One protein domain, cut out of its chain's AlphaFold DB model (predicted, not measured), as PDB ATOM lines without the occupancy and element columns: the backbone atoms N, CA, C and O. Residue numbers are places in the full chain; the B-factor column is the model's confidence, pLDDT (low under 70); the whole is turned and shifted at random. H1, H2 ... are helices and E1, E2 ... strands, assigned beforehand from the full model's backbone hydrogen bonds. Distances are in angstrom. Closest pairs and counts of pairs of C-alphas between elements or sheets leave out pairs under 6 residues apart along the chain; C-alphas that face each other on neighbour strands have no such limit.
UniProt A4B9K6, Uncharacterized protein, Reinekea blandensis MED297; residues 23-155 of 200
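Overview. This is residues 23 to 155 of the 200 residues of an uncharacterized protein of Reinekea blandensis MED297 (UniProt A4B9K6). One long, twisted and curled sheet of six strands forms a wall, with H3 laid across E2, E3 and E4 on one face and the small H1 and H2 on that same face. H4 sits beside the E6 edge, and the long link of residues 102 to 115 leads from E5 back to H2 near E1. The printed part has 133 residues, with named elements in the order E1 E2 E3 H1 E4 E5 H2 H3 H4 E6; the sheet runs E1 - E2 - E3 - E4 - E5 - E6, all antiparallel, and the class is mixed, helices and strands. The whole is compact, with a radius of gyration of the C-alphas of 15.8 A and spans of 46 by 34 by 33 A.

Along the chain. E1, residues 23 to 32, begins at C-alpha 23, (467.430, 473.102, 874.588), and is 29.0 A long. E2, residues 35 to 48, is the longest strand at 41.4 A, and E3, residues 51 to 63, measures 36.8 A. H1 is residues 74 to 77. E4, residues 80 to 89, is 29.5 A long, and E5, residues 92 to 101, is 30.3 A. H2 is residues 116 to 119. H3, residues 125 to 134, is 15.0 A long and begins at C-alpha 125, (463.248, 476.046, 863.933). H4 is residues 142 to 146. E6, residues 152 to 155, ends at C-alpha 155, (445.997, 482.018, 878.157).

Arrangement. E1, E2 and E3 form a meander, each strand the antiparallel neighbour of the one before. E1 and E2 are a hairpin, with N 26 and O 41 at 2.8 A; E2 and E3 are another, with N 38 and O 61 at 2.8 A. Between E3 and E4, N 54 and O 84 are 2.9 A apart. E4 and E5 are a hairpin, with N 83 and O 98 at 2.9 A. E6, an edge strand like E1, has N 97 of E5 and O 154 at 2.8 A. H3 is on one face of the sheet, making two layers, at a height over the sheet of 8.7 A. It runs across the strands, at 85 degrees to E4 on the local plane; its closest C-alphas to E3 are those of Ile 129 and Tyr 53, 6.5 A. H1, on the same face, has Lys 77 and Ile 59 of E3 as closest C-alphas, 5.7 A. H2, also on that face, has Lys 117 and Tyr 23 of E1 as closest C-alphas, 6.8 A. H4 only grazes the sheet with its residues 142 to 146. In H3 and H4 every O i to N i+4 pair is within hydrogen-bond range; H1 and H2 are too short for such a pair.

Size, cuts and confidence. The C-alphas farthest apart, those of Asp 34 and Gly 90, are 48.5 A apart. The printed part has no cut. The link from E5 to H2 is long, with 14 residues. The mean pLDDT of the printed part is 95.7, and no printed residue is under 70.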
ATOM      1  N   TYR A  23     467.903 474.289 873.873       97.50
ATOM      2  CA  TYR A  23     467.430 473.102 874.588       97.50
ATOM      3  C   TYR A  23     467.594 473.250 876.107       97.50
ATOM      4  O   TYR A  23     468.617 473.751 876.581       97.50
ATOM      5  N   ARG A  24     466.627 472.741 876.882       97.06
ATOM      6  CA  ARG A  24     466.808 472.427 878.314       97.06
ATOM      7  C   ARG A  24     466.021 471.173 878.692       97.06
ATOM      8  O   ARG A  24     465.147 470.744 877.949       97.06
ATOM      9  N   ALA A  25     466.274 470.654 879.890       96.81
ATOM     10  CA  ALA A  25     465.397 469.689 880.547       96.81
ATOM     11  C   ALA A  25     465.241 470.009 882.037       96.81
ATOM     12  O   ALA A  25     466.130 470.624 882.633       96.81
ATOM     13  N   THR A  26     464.122 469.596 882.630       97.31
ATOM     14  CA  THR A  26     463.883 469.643 884.079       97.31
ATOM     15  C   THR A  26     463.408 468.300 884.603       97.31
ATOM     16  O   THR A  26     462.817 467.500 883.883       97.31
ATOM     17  N   VAL A  27     463.716 468.063 885.875       97.19
ATOM     18  CA  VAL A  27     463.267 466.910 886.652       97.19
ATOM     19  C   VAL A  27     462.738 467.463 887.968       97.19
ATOM     20  O   VAL A  27     463.492 468.058 888.740       97.19
ATOM     21  N   GLU A  28     461.442 467.303 888.195       96.94
ATOM     22  CA  GLU A  28     460.694 467.902 889.301       96.94
ATOM     23  C   GLU A  28     460.083 466.777 890.156       96.94
ATOM     24  O   GLU A  28     458.936 466.392 889.946       96.94
ATOM     25  N   PRO A  29     460.852 466.194 891.098       96.56
ATOM     26  CA  PRO A  29     460.339 465.180 892.012       96.56
ATOM     27  C   PRO A  29     459.511 465.816 893.133       96.56
ATOM     28  O   PRO A  29     460.025 466.632 893.904       96.56
ATOM     29  N   GLU A  30     458.271 465.370 893.295       96.50
ATOM     30  CA  GLU A  30     457.373 465.749 894.385       96.50
ATOM     31  C   GLU A  30     457.063 464.529 895.260       96.50
ATOM     32  O   GLU A  30     456.587 463.513 894.766       96.50
ATOM     33  N   ALA A  31     457.308 464.616 896.570       96.44
ATOM     34  CA  ALA A  31     456.979 463.526 897.488       96.44
ATOM     35  C   ALA A  31     455.454 463.298 897.554       96.44
ATOM     36  O   ALA A  31     454.687 464.233 897.800       96.44
ATOM     37  N   ARG A  32     455.016 462.049 897.371       93.31
ATOM     38  CA  ARG A  32     453.606 461.628 897.381       93.31
ATOM     39  C   ARG A  32     453.475 460.295 898.114       93.31
ATOM     40  O   ARG A  32     453.897 459.269 897.599       93.31
ATOM     41  N   GLY A  33     452.859 460.302 899.298       91.38
ATOM     42  CA  GLY A  33     452.677 459.078 900.082       91.38
ATOM     43  C   GLY A  33     454.014 458.401 900.400       91.38
ATOM     44  O   GLY A  33     454.854 458.993 901.074       91.38
ATOM     45  N   ASP A  34     454.190 457.174 899.914       91.88
ATOM     46  CA  ASP A  34     455.389 456.342 900.053       91.88
ATOM     47  C   ASP A  34     456.369 456.435 898.864       91.88
ATOM     48  O   ASP A  34     457.354 455.699 898.827       91.88
ATOM     49  N   GLY A  35     456.142 457.354 897.920       96.12
ATOM     50  CA  GLY A  35     456.999 457.556 896.751       96.12
ATOM     51  C   GLY A  35     457.099 459.013 896.296       96.12
ATOM     52  O   GLY A  35     456.962 459.959 897.080       96.12
ATOM     53  N   TYR A  36     457.375 459.191 895.006       97.50
ATOM     54  CA  TYR A  36     457.535 460.481 894.347       97.50
ATOM     55  C   TYR A  36     456.801 460.506 893.009       97.50
ATOM     56  O   TYR A  36     456.985 459.607 892.191       97.50
ATOM     57  N   LEU A  37     456.060 461.583 892.754       96.81
ATOM     58  CA  LEU A  37     455.619 461.943 891.412       96.81
ATOM     59  C   LEU A  37     456.748 462.724 890.735       96.81
ATOM     60  O   LEU A  37     457.181 463.755 891.251       96.81
ATOM     61  N   CYS A  38     457.248 462.228 889.610       96.81
ATOM     62  CA  CYS A  38     458.271 462.889 888.814       96.81
ATOM     63  C   CYS A  38     457.622 463.575 887.615       96.81
ATOM     64  O   CYS A  38     457.213 462.887 886.682       96.81
ATOM     65  N   ASP A  39     457.625 464.904 887.588       97.62
ATOM     66  CA  ASP A  39     457.382 465.642 886.350       97.62
ATOM     67  C   ASP A  39     458.721 465.914 885.663       97.62
ATOM     68  O   ASP A  39     459.594 466.623 886.171       97.62
ATOM     69  N   ILE A  40     458.911 465.308 884.499       98.00
ATOM     70  CA  ILE A  40     460.158 465.344 883.741       98.00
ATOM     71  C   ILE A  40     459.857 465.956 882.380       98.00
ATOM     72  O   ILE A  40     458.984 465.485 881.649       98.00
ATOM     73  N   LYS A  41     460.572 467.026 882.037       98.31
ATOM     74  CA  LYS A  41     460.280 467.838 880.854       98.31
ATOM     75  C   LYS A  41     461.531 468.058 880.025       98.31
ATOM     76  O   LYS A  41     462.592 468.351 880.576       98.31
ATOM     77  N   GLU A  42     461.397 467.993 878.711       98.25
ATOM     78  CA  GLU A  42     462.391 468.490 877.758       98.25
ATOM     79  C   GLU A  42     461.796 469.620 876.934       98.25
ATOM     80  O   GLU A  42     460.596 469.636 876.677       98.25
ATOM     81  N   PHE A  43     462.634 470.573 876.546       98.12
ATOM     82  CA  PHE A  43     462.194 471.808 875.919       98.12
ATOM     83  C   PHE A  43     463.074 472.102 874.718       98.12
ATOM     84  O   PHE A  43     464.302 472.018 874.820       98.12
ATOM     85  N   VAL A  44     462.458 472.575 873.643       98.44
ATOM     86  CA  VAL A  44     463.137 473.376 872.624       98.44
ATOM     87  C   VAL A  44     462.415 474.700 872.465       98.44
ATOM     88  O   VAL A  44     461.189 474.758 872.521       98.44
ATOM     89  N   SER A  45     463.169 475.782 872.295       98.38
ATOM     90  CA  SER A  45     462.582 477.113 872.138       98.38
ATOM     91  C   SER A  45     463.354 477.991 871.169       98.38
ATOM     92  O   SER A  45     464.581 477.905 871.101       98.38
ATOM     93  N   ILE A  46     462.634 478.875 870.484       98.12
ATOM     94  CA  ILE A  46     463.172 479.933 869.625       98.12
ATOM     95  C   ILE A  46     462.435 481.244 869.907       98.12
ATOM     96  O   ILE A  46     461.280 481.248 870.329       98.12
ATOM     97  N   THR A  47     463.115 482.371 869.705       97.75
ATOM     98  CA  THR A  47     462.488 483.695 869.695       97.75
ATOM     99  C   THR A  47     462.629 484.310 868.314       97.75
ATOM    100  O   THR A  47     463.746 484.498 867.841       97.75
ATOM    101  N   GLU A  48     461.505 484.667 867.701       96.62
ATOM    102  CA  GLU A  48     461.448 485.357 866.415       96.62
ATOM    103  C   GLU A  48     460.485 486.540 866.513       96.62
ATOM    104  O   GLU A  48     459.402 486.435 867.089       96.62
ATOM    105  N   GLY A  49     460.896 487.706 866.004       94.62
ATOM    106  CA  GLY A  49     460.040 488.899 865.990       94.62
ATOM    107  C   GLY A  49     459.571 489.371 867.376       94.62
ATOM    108  O   GLY A  49     458.544 490.033 867.480       94.62
ATOM    109  N   GLY A  50     460.290 489.021 868.451       96.38
ATOM    110  CA  GLY A  50     459.889 489.327 869.832       96.38
ATOM    111  C   GLY A  50     458.851 488.368 870.432       96.38
ATOM    112  O   GLY A  50     458.409 488.585 871.563       96.38
ATOM    113  N   THR A  51     458.494 487.302 869.715       98.44
ATOM    114  CA  THR A  51     457.657 486.200 870.198       98.44
ATOM    115  C   THR A  51     458.529 484.981 870.467       98.44
ATOM    116  O   THR A  51     459.304 484.559 869.612       98.44
ATOM    117  N   LYS A  52     458.409 484.409 871.664       98.62
ATOM    118  CA  LYS A  52     459.025 483.137 872.030       98.62
ATOM    119  C   LYS A  52     458.037 482.003 871.776       98.62
ATOM    120  O   LYS A  52     456.926 482.034 872.306       98.62
ATOM    121  N   TYR A  53     458.501 480.998 871.045       98.75
ATOM    122  CA  TYR A  53     457.827 479.727 870.805       98.75
ATOM    123  C   TYR A  53     458.604 478.627 871.527       98.75
ATOM    124  O   TYR A  53     459.835 478.587 871.455       98.75
ATOM    125  N   GLU A  54     457.914 477.762 872.260       98.75
ATOM    126  CA  GLU A  54     458.533 476.669 873.012       98.75
ATOM    127  C   GLU A  54     457.675 475.406 872.906       98.75
ATOM    128  O   GLU A  54     456.477 475.441 873.174       98.75
ATOM    129  N   LEU A  55     458.301 474.298 872.511       98.69
ATOM    130  CA  LEU A  55     457.720 472.959 872.560       98.69
ATOM    131  C   LEU A  55     458.262 472.239 873.784       98.69
ATOM    132  O   LEU A  55     459.465 472.302 874.057       98.69
ATOM    133  N   VAL A  56     457.381 471.539 874.494       98.50
ATOM    134  CA  VAL A  56     457.736 470.779 875.693       98.50
ATOM    135  C   VAL A  56     457.123 469.400 875.642       98.50
ATOM    136  O   VAL A  56     455.910 469.294 875.504       98.50
ATOM    137  N   ASN A  57     457.926 468.359 875.829       98.25
ATOM    138  CA  ASN A  57     457.408 467.014 876.076       98.25
ATOM    139  C   ASN A  57     457.432 466.738 877.579       98.25
ATOM    140  O   ASN A  57     458.412 467.067 878.252       98.25
ATOM    141  N   LEU A  58     456.365 466.132 878.094       97.75
ATOM    142  CA  LEU A  58     456.196 465.791 879.502       97.75
ATOM    143  C   LEU A  58     456.097 464.277 879.692       97.75
ATOM    144  O   LEU A  58     455.263 463.600 879.083       97.75
ATOM    145  N   ILE A  59     456.901 463.784 880.624       97.25
ATOM    146  CA  ILE A  59     456.723 462.511 881.317       97.25
ATOM    147  C   ILE A  59     456.227 462.844 882.729       97.25
ATOM    148  O   ILE A  59     456.794 463.717 883.385       97.25
ATOM    149  N   SER A  60     455.191 462.149 883.191       95.88
ATOM    150  CA  SER A  60     454.736 462.199 884.582       95.88
ATOM    151  C   SER A  60     454.605 460.763 885.069       95.88
ATOM    152  O   SER A  60     453.814 459.994 884.521       95.88
ATOM    153  N   GLU A  61     455.449 460.363 886.016       95.06
ATOM    154  CA  GLU A  61     455.500 458.981 886.505       95.06
ATOM    155  C   GLU A  61     455.690 458.911 888.021       95.06
ATOM    156  O   GLU A  61     456.326 459.771 888.626       95.06
ATOM    157  N   GLN A  62     455.122 457.875 888.639       95.94
ATOM    158  CA  GLN A  62     455.314 457.581 890.058       95.94
ATOM    159  C   GLN A  62     456.502 456.636 890.232       95.94
ATOM    160  O   GLN A  62     456.567 455.590 889.584       95.94
ATOM    161  N   VAL A  63     457.412 456.974 891.141       95.94
ATOM    162  CA  VAL A  63     458.587 456.162 891.478       95.94
ATOM    163  C   VAL A  63     458.723 455.997 892.986       95.94
ATOM    164  O   VAL A  63     458.288 456.845 893.762       95.94
ATOM    165  N   SER A  64     459.373 454.920 893.426       96.62
ATOM    166  CA  SER A  64     459.604 454.685 894.856       96.62
ATOM    167  C   SER A  64     460.707 455.581 895.429       96.62
ATOM    168  O   SER A  64     460.598 456.025 896.569       96.62
ATOM    169  N   ASN A  65     461.762 455.882 894.660       96.31
ATOM    170  CA  ASN A  65     462.889 456.691 895.133       96.31
ATOM    171  C   ASN A  65     463.088 457.935 894.273       96.31
ATOM    172  O   ASN A  65     463.042 457.884 893.048       96.31
ATOM    173  N   ARG A  66     463.448 459.051 894.910       95.00
ATOM    174  CA  ARG A  66     463.723 460.325 894.226       95.00
ATOM    175  C   ARG A  66     464.772 460.211 893.112       95.00
ATOM    176  O   ARG A  66     464.716 460.957 892.141       95.00
ATOM    177  N   GLN A  67     465.752 459.325 893.270       94.94
ATOM    178  CA  GLN A  67     466.851 459.113 892.324       94.94
ATOM    179  C   GLN A  67     466.400 458.445 891.019       94.94
ATOM    180  O   GLN A  67     467.139 458.480 890.033       94.94
ATOM    181  N   ASP A  68     465.206 457.853 891.015       94.12
ATOM    182  CA  ASP A  68     464.626 457.208 889.843       94.12
ATOM    183  C   ASP A  68     463.961 458.231 888.903       94.12
ATOM    184  O   ASP A  68     463.751 457.927 887.734       94.12
ATOM    185  N   CYS A  69     463.729 459.473 889.355       94.81
ATOM    186  CA  CYS A  69     463.298 460.564 888.483       94.81
ATOM    187  C   CYS A  69     464.442 460.986 887.545       94.81
ATOM    188  O   CYS A  69     465.385 461.667 887.966       94.81
ATOM    189  N   LYS A  70     464.370 460.602 886.267       92.50
ATOM    190  CA  LYS A  70     465.431 460.851 885.278       92.50
ATOM    191  C   LYS A  70     464.872 461.372 883.959       92.50
ATOM    192  O   LYS A  70     463.862 460.895 883.467       92.50
ATOM    193  N   ALA A  71     465.579 462.331 883.362       91.38
ATOM    194  CA  ALA A  71     465.264 462.882 882.044       91.38
ATOM    195  C   ALA A  71     465.744 461.960 880.912       91.38
ATOM    196  O   ALA A  71     466.746 462.246 880.256       91.38
ATOM    197  N   GLU A  72     465.048 460.844 880.722       89.06
ATOM    198  CA  GLU A  72     465.338 459.836 879.702       89.06
ATOM    199  C   GLU A  72     464.053 459.200 879.151       89.06
ATOM    200  O   GLU A  72     463.004 459.257 879.789       89.06
ATOM    201  N   GLN A  73     464.157 458.563 877.977       89.62
ATOM    202  CA  GLN A  73     463.079 457.786 877.350       89.62
ATOM    203  C   GLN A  73     461.841 458.617 876.966       89.62
ATOM    204  O   GLN A  73     460.712 458.131 877.079       89.62
ATOM    205  N   PHE A  74     462.014 459.855 876.484       94.38
ATOM    206  CA  PHE A  74     460.873 460.678 876.067       94.38
ATOM    207  C   PHE A  74     460.109 460.030 874.917       94.38
ATOM    208  O   PHE A  74     458.878 460.039 874.944       94.38
ATOM    209  N   THR A  75     460.785 459.362 873.979       93.00
ATOM    210  CA  THR A  75     460.111 458.619 872.903       93.00
ATOM    211  C   THR A  75     459.141 457.568 873.437       93.00
ATOM    212  O   THR A  75     458.106 457.347 872.825       93.00
ATOM    213  N   GLN A  76     459.398 456.925 874.577       91.62
ATOM    214  CA  GLN A  76     458.512 455.876 875.103       91.62
ATOM    215  C   GLN A  76     457.533 456.394 876.154       91.62
ATOM    216  O   GLN A  76     456.402 455.924 876.221       91.62
ATOM    217  N   LYS A  77     457.971 457.337 876.990       94.06
ATOM    218  CA  LYS A  77     457.264 457.713 878.218       94.06
ATOM    219  C   LYS A  77     456.536 459.047 878.144       94.06
ATOM    220  O   LYS A  77     455.694 459.316 879.000       94.06
ATOM    221  N   SER A  78     456.874 459.913 877.186       95.94
ATOM    222  CA  SER A  78     456.170 461.191 877.084       95.94
ATOM    223  C   SER A  78     454.710 460.936 876.722       95.94
ATOM    224  O   SER A  78     454.415 460.153 875.818       95.94
ATOM    225  N   HIS A  79     453.806 461.569 877.463       95.75
ATOM    226  CA  HIS A  79     452.359 461.383 877.320       95.75
ATOM    227  C   HIS A  79     451.631 462.694 877.016       95.75
ATOM    228  O   HIS A  79     450.474 462.667 876.608       95.75
ATOM    229  N   MET A  80     452.295 463.836 877.201       96.81
ATOM    230  CA  MET A  80     451.738 465.149 876.906       96.81
ATOM    231  C   MET A  80     452.792 466.031 876.245       96.81
ATOM    232  O   MET A  80     453.968 466.001 876.619       96.81
ATOM    233  N   ARG A  81     452.357 466.825 875.269       97.94
ATOM    234  CA  ARG A  81     453.150 467.861 874.619       97.94
ATOM    235  C   ARG A  81     452.491 469.209 874.837       97.94
ATOM    236  O   ARG A  81     451.285 469.344 874.671       97.94
ATOM    237  N   TYR A  82     453.291 470.210 875.170       98.31
ATOM    238  CA  TYR A  82     452.846 471.590 875.255       98.31
ATOM    239  C   TYR A  82     453.460 472.420 874.142       98.31
ATOM    240  O   TYR A  82     454.654 472.305 873.867       98.31
ATOM    241  N   ILE A  83     452.653 473.314 873.583       98.69
ATOM    242  CA  ILE A  83     453.123 474.457 872.811       98.69
ATOM    243  C   ILE A  83     452.877 475.710 873.638       98.69
ATOM    244  O   ILE A  83     451.739 476.041 873.982       98.69
ATOM    245  N   PHE A  84     453.962 476.403 873.959       98.81
ATOM    246  CA  PHE A  84     453.932 477.690 874.624       98.81
ATOM    247  C   PHE A  84     454.258 478.799 873.636       98.81
ATOM    248  O   PHE A  84     455.262 478.740 872.922       98.81
ATOM    249  N   VAL A  85     453.442 479.848 873.651       98.81
ATOM    250  CA  VAL A  85     453.698 481.076 872.897       98.81
ATOM    251  C   VAL A  85     453.637 482.251 873.854       98.81
ATOM    252  O   VAL A  85     452.696 482.385 874.636       98.81
ATOM    253  N   SER A  86     454.653 483.108 873.826       98.56
ATOM    254  CA  SER A  86     454.678 484.305 874.664       98.56
ATOM    255  C   SER A  86     455.328 485.476 873.958       98.56
ATOM    256  O   SER A  86     456.301 485.319 873.226       98.56
ATOM    257  N   ASN A  87     454.801 486.668 874.192       97.88
ATOM    258  CA  ASN A  87     455.337 487.897 873.632       97.88
ATOM    259  C   ASN A  87     454.970 489.094 874.512       97.88
ATOM    260  O   ASN A  87     454.176 489.008 875.453       97.88
ATOM    261  N   THR A  88     455.581 490.234 874.212       96.75
ATOM    262  CA  THR A  88     455.260 491.512 874.851       96.75
ATOM    263  C   THR A  88     454.923 492.533 873.776       96.75
ATOM    264  O   THR A  88     455.697 492.726 872.845       96.75
ATOM    265  N   GLN A  89     453.778 493.200 873.914       94.69
ATOM    266  CA  GLN A  89     453.365 494.309 873.055       94.69
ATOM    267  C   GLN A  89     453.160 495.547 873.928       94.69
ATOM    268  O   GLN A  89     452.252 495.598 874.762       94.69
ATOM    269  N   GLY A  90     454.037 496.542 873.778       92.62
ATOM    270  CA  GLY A  90     454.068 497.696 874.677       92.62
ATOM    271  C   GLY A  90     454.306 497.266 876.128       92.62
ATOM    272  O   GLY A  90     455.303 496.617 876.433       92.62
ATOM    273  N   SER A  91     453.386 497.616 877.029       92.50
ATOM    274  CA  SER A  91     453.431 497.220 878.445       92.50
ATOM    275  C   SER A  91     452.653 495.936 878.754       92.50
ATOM    276  O   SER A  91     452.577 495.548 879.922       92.50
ATOM    277  N   THR A  92     452.074 495.275 877.748       95.06
ATOM    278  CA  THR A  92     451.263 494.068 877.939       95.06
ATOM    279  C   THR A  92     452.063 492.822 877.589       95.06
ATOM    280  O   THR A  92     452.588 492.698 876.484       95.06
ATOM    281  N   ARG A  93     452.132 491.880 878.530       96.50
ATOM    282  CA  ARG A  93     452.686 490.539 878.317       96.50
ATOM    283  C   ARG A  93     451.557 489.569 878.025       96.50
ATOM    284  O   ARG A  93     450.574 489.566 878.765       96.50
ATOM    285  N   TYR A  94     451.744 488.734 877.016       98.12
ATOM    286  CA  TYR A  94     450.843 487.640 876.682       98.12
ATOM    287  C   TYR A  94     451.576 486.312 876.808       98.12
ATOM    288  O   TYR A  94     452.776 486.212 876.537       98.12
ATOM    289  N   PHE A  95     450.842 485.300 877.241       98.44
ATOM    290  CA  PHE A  95     451.329 483.937 877.358       98.44
ATOM    291  C   PHE A  95     450.188 482.977 877.083       98.44
ATOM    292  O   PHE A  95     449.098 483.165 877.628       98.44
ATOM    293  N   SER A  96     450.479 481.934 876.324       98.75
ATOM    294  CA  SER A  96     449.551 480.863 876.014       98.75
ATOM    295  C   SER A  96     450.246 479.519 876.114       98.75
ATOM    296  O   SER A  96     451.419 479.392 875.771       98.75
ATOM    297  N   GLN A  97     449.496 478.532 876.579       98.69
ATOM    298  CA  GLN A  97     449.851 477.128 876.678       98.69
ATOM    299  C   GLN A  97     448.725 476.336 876.026       98.69
ATOM    300  O   GLN A  97     447.573 476.474 876.436       98.69
ATOM    301  N   LEU A  98     449.060 475.498 875.052       98.50
ATOM    302  CA  LEU A  98     448.163 474.492 874.491       98.50
ATOM    303  C   LEU A  98     448.785 473.124 874.746       98.50
ATOM    304  O   LEU A  98     449.974 472.940 874.491       98.50
ATOM    305  N   ALA A  99     448.010 472.207 875.311       97.69
ATOM    306  CA  ALA A  99     448.436 470.872 875.694       97.69
ATOM    307  C   ALA A  99     447.755 469.831 874.810       97.69
ATOM    308  O   ALA A  99     446.558 469.929 874.555       97.69
ATOM    309  N   PHE A 100     448.525 468.830 874.403       97.25
ATOM    310  CA  PHE A 100     448.089 467.743 873.539       97.25
ATOM    311  C   PHE A 100     448.520 466.419 874.164       97.25
ATOM    312  O   PHE A 100     449.708 466.223 874.452       97.25
ATOM    313  N   TYR A 101     447.577 465.514 874.393       95.69
ATOM    314  CA  TYR A 101     447.873 464.147 874.782       95.69
ATOM    315  C   TYR A 101     448.504 463.404 873.618       95.69
ATOM    316  O   TYR A 101     448.188 463.596 872.444       95.69
ATOM    317  N   ARG A 102     449.400 462.493 873.971       93.38
ATOM    318  CA  ARG A 102     449.904 461.513 873.028       93.38
ATOM    319  C   ARG A 102     448.819 460.479 872.768       93.38
ATOM    320  O   ARG A 102     448.358 459.831 873.707       93.38
ATOM    321  N   ASN A 103     448.441 460.297 871.511       86.69
ATOM    322  CA  ASN A 103     447.408 459.343 871.126       86.69
ATOM    323  C   ASN A 103     448.022 458.238 870.265       86.69
ATOM    324  O   ASN A 103     448.786 458.523 869.349       86.69
ATOM    325  N   ASN A 104     447.736 456.973 870.581       82.81
ATOM    326  CA  ASN A 104     448.289 455.795 869.893       82.81
ATOM    327  C   ASN A 104     449.825 455.786 869.723       82.81
ATOM    328  O   ASN A 104     450.343 455.155 868.809       82.81
ATOM    329  N   GLY A 105     450.560 456.437 870.629       79.56
ATOM    330  CA  GLY A 105     452.023 456.482 870.591       79.56
ATOM    331  C   GLY A 105     452.614 457.645 869.790       79.56
ATOM    332  O   GLY A 105     453.835 457.740 869.712       79.56
ATOM    333  N   GLU A 106     451.809 458.583 869.294       84.56
ATOM    334  CA  GLU A 106     452.278 459.688 868.446       84.56
ATOM    335  C   GLU A 106     451.736 461.042 868.938       84.56
ATOM    336  O   GLU A 106     450.648 461.137 869.517       84.56
ATOM    337  N   PHE A 107     452.524 462.102 868.745       86.19
ATOM    338  CA  PHE A 107     452.063 463.486 868.867       86.19
ATOM    339  C   PHE A 107     451.820 463.982 867.446       86.19
ATOM    340  O   PHE A 107     452.785 464.174 866.713       86.19
ATOM    341  N   GLY A 108     450.556 464.157 867.047       86.56
ATOM    342  CA  GLY A 108     450.180 464.309 865.632       86.56
ATOM    343  C   GLY A 108     450.967 465.364 864.838       86.56
ATOM    344  O   GLY A 108     451.213 465.173 863.652       86.56
ATOM    345  N   ALA A 109     451.417 466.448 865.478       91.69
ATOM    346  CA  ALA A 109     452.307 467.434 864.870       91.69
ATOM    347  C   ALA A 109     453.705 467.404 865.492       91.69
ATOM    348  O   ALA A 109     453.849 467.318 866.716       91.69
ATOM    349  N   LEU A 110     454.730 467.572 864.643       95.44
ATOM    350  CA  LEU A 110     456.149 467.517 865.018       95.44
ATOM    351  C   LEU A 110     456.501 466.191 865.710       95.44
ATOM    352  O   LEU A 110     457.207 466.177 866.713       95.44
ATOM    353  N   GLU A 111     455.947 465.080 865.232       93.75
ATOM    354  CA  GLU A 111     456.005 463.764 865.878       93.75
ATOM    355  C   GLU A 111     457.423 463.379 866.337       93.75
ATOM    356  O   GLU A 111     457.633 463.118 867.522       93.75
ATOM    357  N   ASP A 112     458.407 463.510 865.440       94.19
ATOM    358  CA  ASP A 112     459.823 463.186 865.674       94.19
ATOM    359  C   ASP A 112     460.541 464.118 866.670       94.19
ATOM    360  O   ASP A 112     461.709 463.913 866.999       94.19
ATOM    361  N   TRP A 113     459.881 465.170 867.167       96.88
ATOM    362  CA  TRP A 113     460.459 466.134 868.110       96.88
ATOM    363  C   TRP A 113     460.358 465.616 869.550       96.88
ATOM    364  O   TRP A 113     459.754 466.245 870.423       96.88
ATOM    365  N   VAL A 114     460.940 464.447 869.792       95.56
ATOM    366  CA  VAL A 114     461.068 463.768 871.090       95.56
ATOM    367  C   VAL A 114     462.515 463.336 871.302       95.56
ATOM    368  O   VAL A 114     463.254 463.174 870.334       95.56
ATOM    369  N   ASP A 115     462.936 463.179 872.560       95.69
ATOM    370  CA  ASP A 115     464.348 462.948 872.907       95.69
ATOM    371  C   ASP A 115     465.245 464.003 872.227       95.69
ATOM    372  O   ASP A 115     466.167 463.721 871.464       95.69
ATOM    373  N   LEU A 116     464.940 465.267 872.509       96.31
ATOM    374  CA  LEU A 116     465.423 466.459 871.816       96.31
ATOM    375  C   LEU A 116     466.918 466.706 872.028       96.31
ATOM    376  O   LEU A 116     467.578 467.293 871.174       96.31
ATOM    377  N   LYS A 117     467.479 466.278 873.164       95.44
ATOM    378  CA  LYS A 117     468.882 466.543 873.538       95.44
ATOM    379  C   LYS A 117     469.902 466.206 872.434       95.44
ATOM    380  O   LYS A 117     470.779 467.040 872.199       95.44
ATOM    381  N   PRO A 118     469.862 465.020 871.794       95.00
ATOM    382  CA  PRO A 118     470.748 464.699 870.678       95.00
ATOM    383  C   PRO A 118     470.431 465.445 869.376       95.00
ATOM    384  O   PRO A 118     471.365 465.698 868.625       95.00
ATOM    385  N   ILE A 119     469.168 465.795 869.108       94.75
ATOM    386  CA  ILE A 119     468.723 466.225 867.767       94.75
ATOM    387  C   ILE A 119     468.457 467.727 867.630       94.75
ATOM    388  O   ILE A 119     468.392 468.227 866.514       94.75
ATOM    389  N   TYR A 120     468.315 468.483 868.726       96.12
ATOM    390  CA  TYR A 120     467.790 469.856 868.667       96.12
ATOM    391  C   TYR A 120     468.603 470.813 867.784       96.12
ATOM    392  O   TYR A 120     468.059 471.798 867.297       96.12
ATOM    393  N   LYS A 121     469.899 470.540 867.586       95.69
ATOM    394  CA  LYS A 121     470.780 471.342 866.725       95.69
ATOM    395  C   LYS A 121     470.516 471.142 865.234       95.69
ATOM    396  O   LYS A 121     470.845 472.039 864.465       95.69
ATOM    397  N   ASP A 122     469.919 470.011 864.876       95.38
ATOM    398  CA  ASP A 122     469.613 469.609 863.503       95.38
ATOM    399  C   ASP A 122     468.138 469.868 863.144       95.38
ATOM    400  O   ASP A 122     467.764 469.816 861.976       95.38
ATOM    401  N   LEU A 123     467.295 470.166 864.142       96.00
ATOM    402  CA  LEU A 123     465.891 470.523 863.942       96.00
ATOM    403  C   LEU A 123     465.756 471.897 863.277       96.00
ATOM    404  O   LEU A 123     466.393 472.865 863.705       96.00
ATOM    405  N   GLU A 124     464.853 471.983 862.299       95.81
ATOM    406  CA  GLU A 124     464.505 473.226 861.607       95.81
ATOM    407  C   GLU A 124     463.581 474.090 862.486       95.81
ATOM    408  O   GLU A 124     462.418 473.720 862.687       95.81
ATOM    409  N   PRO A 125     464.049 475.236 863.022       96.38
ATOM    410  CA  PRO A 125     463.248 476.046 863.933       96.38
ATOM    411  C   PRO A 125     461.951 476.569 863.314       96.38
ATOM    412  O   PRO A 125     460.967 476.726 864.041       96.38
ATOM    413  N   GLN A 126     461.933 476.815 861.997       96.69
ATOM    414  CA  GLN A 126     460.751 477.337 861.313       96.69
ATOM    415  C   GLN A 126     459.545 476.401 861.450       96.69
ATOM    416  O   GLN A 126     458.427 476.879 861.596       96.69
ATOM    417  N   LEU A 127     459.755 475.081 861.522       97.62
ATOM    418  CA  LEU A 127     458.663 474.116 861.695       97.62
ATOM    419  C   LEU A 127     457.907 474.305 863.020       97.62
ATOM    420  O   LEU A 127     456.689 474.142 863.058       97.62
ATOM    421  N   LEU A 128     458.604 474.679 864.102       98.25
ATOM    422  CA  LEU A 128     457.956 474.997 865.379       98.25
ATOM    423  C   LEU A 128     457.127 476.278 865.276       98.25
ATOM    424  O   LEU A 128     456.021 476.342 865.810       98.25
ATOM    425  N   ILE A 129     457.669 477.293 864.606       98.12
ATOM    426  CA  ILE A 129     457.003 478.585 864.429       98.12
ATOM    427  C   ILE A 129     455.745 478.406 863.580       98.12
ATOM    428  O   ILE A 129     454.663 478.800 864.013       98.12
ATOM    429  N   ASP A 130     455.872 477.753 862.427       98.12
ATOM    430  CA  ASP A 130     454.771 477.492 861.503       98.12
ATOM    431  C   ASP A 130     453.667 476.690 862.191       98.12
ATOM    432  O   ASP A 130     452.502 477.086 862.151       98.12
ATOM    433  N   TYR A 131     454.022 475.611 862.900       98.00
ATOM    434  CA  TYR A 131     453.037 474.828 863.642       98.00
ATOM    435  C   TYR A 131     452.343 475.665 864.720       98.00
ATOM    436  O   TYR A 131     451.114 475.697 864.770       98.00
ATOM    437  N   ALA A 132     453.094 476.400 865.544       98.12
ATOM    438  CA  ALA A 132     452.504 477.256 866.569       98.12
ATOM    439  C   ALA A 132     451.566 478.317 865.970       98.12
ATOM    440  O   ALA A 132     450.548 478.634 866.579       98.12
ATOM    441  N   GLN A 133     451.855 478.834 864.772       97.19
ATOM    442  CA  GLN A 133     451.000 479.791 864.060       97.19
ATOM    443  C   GLN A 133     449.693 479.193 863.530       97.19
ATOM    444  O   GLN A 133     448.745 479.944 863.306       97.19
ATOM    445  N   THR A 134     449.599 477.868 863.382       97.38
ATOM    446  CA  THR A 134     448.320 477.198 863.084       97.38
ATOM    447  C   THR A 134     447.389 477.119 864.295       97.38
ATOM    448  O   THR A 134     446.183 476.942 864.134       97.38
ATOM    449  N   LEU A 135     447.926 477.267 865.511       97.94
ATOM    450  CA  LEU A 135     447.167 477.144 866.749       97.94
ATOM    451  C   LEU A 135     446.501 478.475 867.135       97.94
ATOM    452  O   LEU A 135     447.109 479.538 866.982       97.94
ATOM    453  N   PRO A 136     445.298 478.453 867.739       97.88
ATOM    454  CA  PRO A 136     444.609 479.660 868.192       97.88
ATOM    455  C   PRO A 136     445.191 480.191 869.517       97.88
ATOM    456  O   PRO A 136     444.492 480.336 870.516       97.88
ATOM    457  N   TYR A 137     446.494 480.475 869.582       97.56
ATOM    458  CA  TYR A 137     447.159 480.872 870.830       97.56
ATOM    459  C   TYR A 137     446.867 482.317 871.258       97.56
ATOM    460  O   TYR A 137     447.105 482.663 872.413       97.56
ATOM    461  N   GLY A 138     446.371 483.187 870.379       97.56
ATOM    462  CA  GLY A 138     446.105 484.590 870.690       97.56
ATOM    463  C   GLY A 138     445.118 484.751 871.847       97.56
ATOM    464  O   GLY A 138     444.159 483.988 871.964       97.56
ATOM    465  N   PHE A 139     445.334 485.746 872.712       97.06
ATOM    466  CA  PHE A 139     444.512 485.945 873.915       97.06
ATOM    467  C   PHE A 139     443.016 486.098 873.592       97.06
ATOM    468  O   PHE A 139     442.179 485.499 874.262       97.06
ATOM    469  N   ASP A 140     442.692 486.826 872.521       95.94
ATOM    470  CA  ASP A 140     441.310 487.071 872.099       95.94
ATOM    471  C   ASP A 140     440.714 485.925 871.254       95.94
ATOM    472  O   ASP A 140     439.516 485.919 871.001       95.94
ATOM    473  N   GLN A 141     441.505 484.908 870.884       97.56
ATOM    474  CA  GLN A 141     441.054 483.751 870.092       97.56
ATOM    475  C   GLN A 141     440.394 482.665 870.962       97.56
ATOM    476  O   GLN A 141     440.715 481.481 870.862       97.56
ATOM    477  N   THR A 142     439.592 483.051 871.958       96.56
ATOM    478  CA  THR A 142     439.013 482.093 872.923       96.56
ATOM    479  C   THR A 142     438.025 481.153 872.233       96.56
ATOM    480  O   THR A 142     438.137 479.942 872.409       96.56
ATOM    481  N   ALA A 143     437.113 481.692 871.422       96.50
ATOM    482  CA  ALA A 143     436.101 480.914 870.709       96.50
ATOM    483  C   ALA A 143     436.733 479.846 869.800       96.50
ATOM    484  O   ALA A 143     436.334 478.685 869.815       96.50
ATOM    485  N   GLU A 144     437.794 480.201 869.077       97.50
ATOM    486  CA  GLU A 144     438.533 479.279 868.214       97.50
ATOM    487  C   GLU A 144     439.269 478.199 869.015       97.50
ATOM    488  O   GLU A 144     439.423 477.076 868.545       97.50
ATOM    489  N   THR A 145     439.719 478.514 870.232       96.75
ATOM    490  CA  THR A 145     440.466 477.552 871.064       96.75
ATOM    491  C   THR A 145     439.559 476.522 871.709       96.75
ATOM    492  O   THR A 145     439.957 475.365 871.821       96.75
ATOM    493  N   ILE A 146     438.335 476.908 872.087       95.25
ATOM    494  CA  ILE A 146     437.315 475.980 872.608       95.25
ATOM    495  C   ILE A 146     437.029 474.858 871.600       95.25
ATOM    496  O   ILE A 146     436.786 473.726 871.999       95.25
ATOM    497  N   HIS A 147     437.112 475.153 870.302       92.31
ATOM    498  CA  HIS A 147     436.897 474.183 869.223       92.31
ATOM    499  C   HIS A 147     438.194 473.629 868.614       92.31
ATOM    500  O   HIS A 147     438.159 473.032 867.538       92.31
ATOM    501  N   SER A 148     439.339 473.852 869.261       93.19
ATOM    502  CA  SER A 148     440.628 473.330 868.801       93.19
ATOM    503  C   SER A 148     440.862 471.887 869.253       93.19
ATOM    504  O   SER A 148     440.142 471.359 870.093       93.19
ATOM    505  N   GLU A 149     441.913 471.261 868.723       92.00
ATOM    506  CA  GLU A 149     442.340 469.909 869.111       92.00
ATOM    507  C   GLU A 149     443.135 469.868 870.432       92.00
ATOM    508  O   GLU A 149     443.630 468.813 870.815       92.00
ATOM    509  N   ALA A 150     443.314 471.001 871.120       95.19
ATOM    510  CA  ALA A 150     444.046 471.033 872.383       95.19
ATOM    511  C   ALA A 150     443.206 470.438 873.524       95.19
ATOM    512  O   ALA A 150     442.129 470.942 873.836       95.19
ATOM    513  N   ASP A 151     443.742 469.428 874.207       95.25
ATOM    514  CA  ASP A 151     443.088 468.757 875.339       95.25
ATOM    515  C   ASP A 151     442.986 469.645 876.584       95.25
ATOM    516  O   ASP A 151     442.079 469.514 877.405       95.25
ATOM    517  N   PHE A 152     443.943 470.555 876.746       96.31
ATOM    518  CA  PHE A 152     443.915 471.600 877.761       96.31
ATOM    519  C   PHE A 152     444.568 472.856 877.204       96.31
ATOM    520  O   PHE A 152     445.550 472.790 876.462       96.31
ATOM    521  N   TRP A 153     444.082 474.022 877.612       98.38
ATOM    522  CA  TRP A 153     444.730 475.272 877.253       98.38
ATOM    523  C   TRP A 153     444.592 476.331 878.338       98.38
ATOM    524  O   TRP A 153     443.639 476.374 879.117       98.38
ATOM    525  N   PHE A 154     445.574 477.222 878.365       98.62
ATOM    526  CA  PHE A 154     445.634 478.369 879.253       98.62
ATOM    527  C   PHE A 154     446.177 479.568 878.487       98.62
ATOM    528  O   PHE A 154     447.146 479.459 877.741       98.62
ATOM    529  N   LYS A 155     445.582 480.733 878.706       98.50
ATOM    530  CA  LYS A 155     445.997 482.018 878.157       98.50
ATOM    531  C   LYS A 155     446.029 483.037 879.272       98.50
ATOM    532  O   LYS A 155     445.183 483.054 880.164       98.50
TER     533      LYS A 155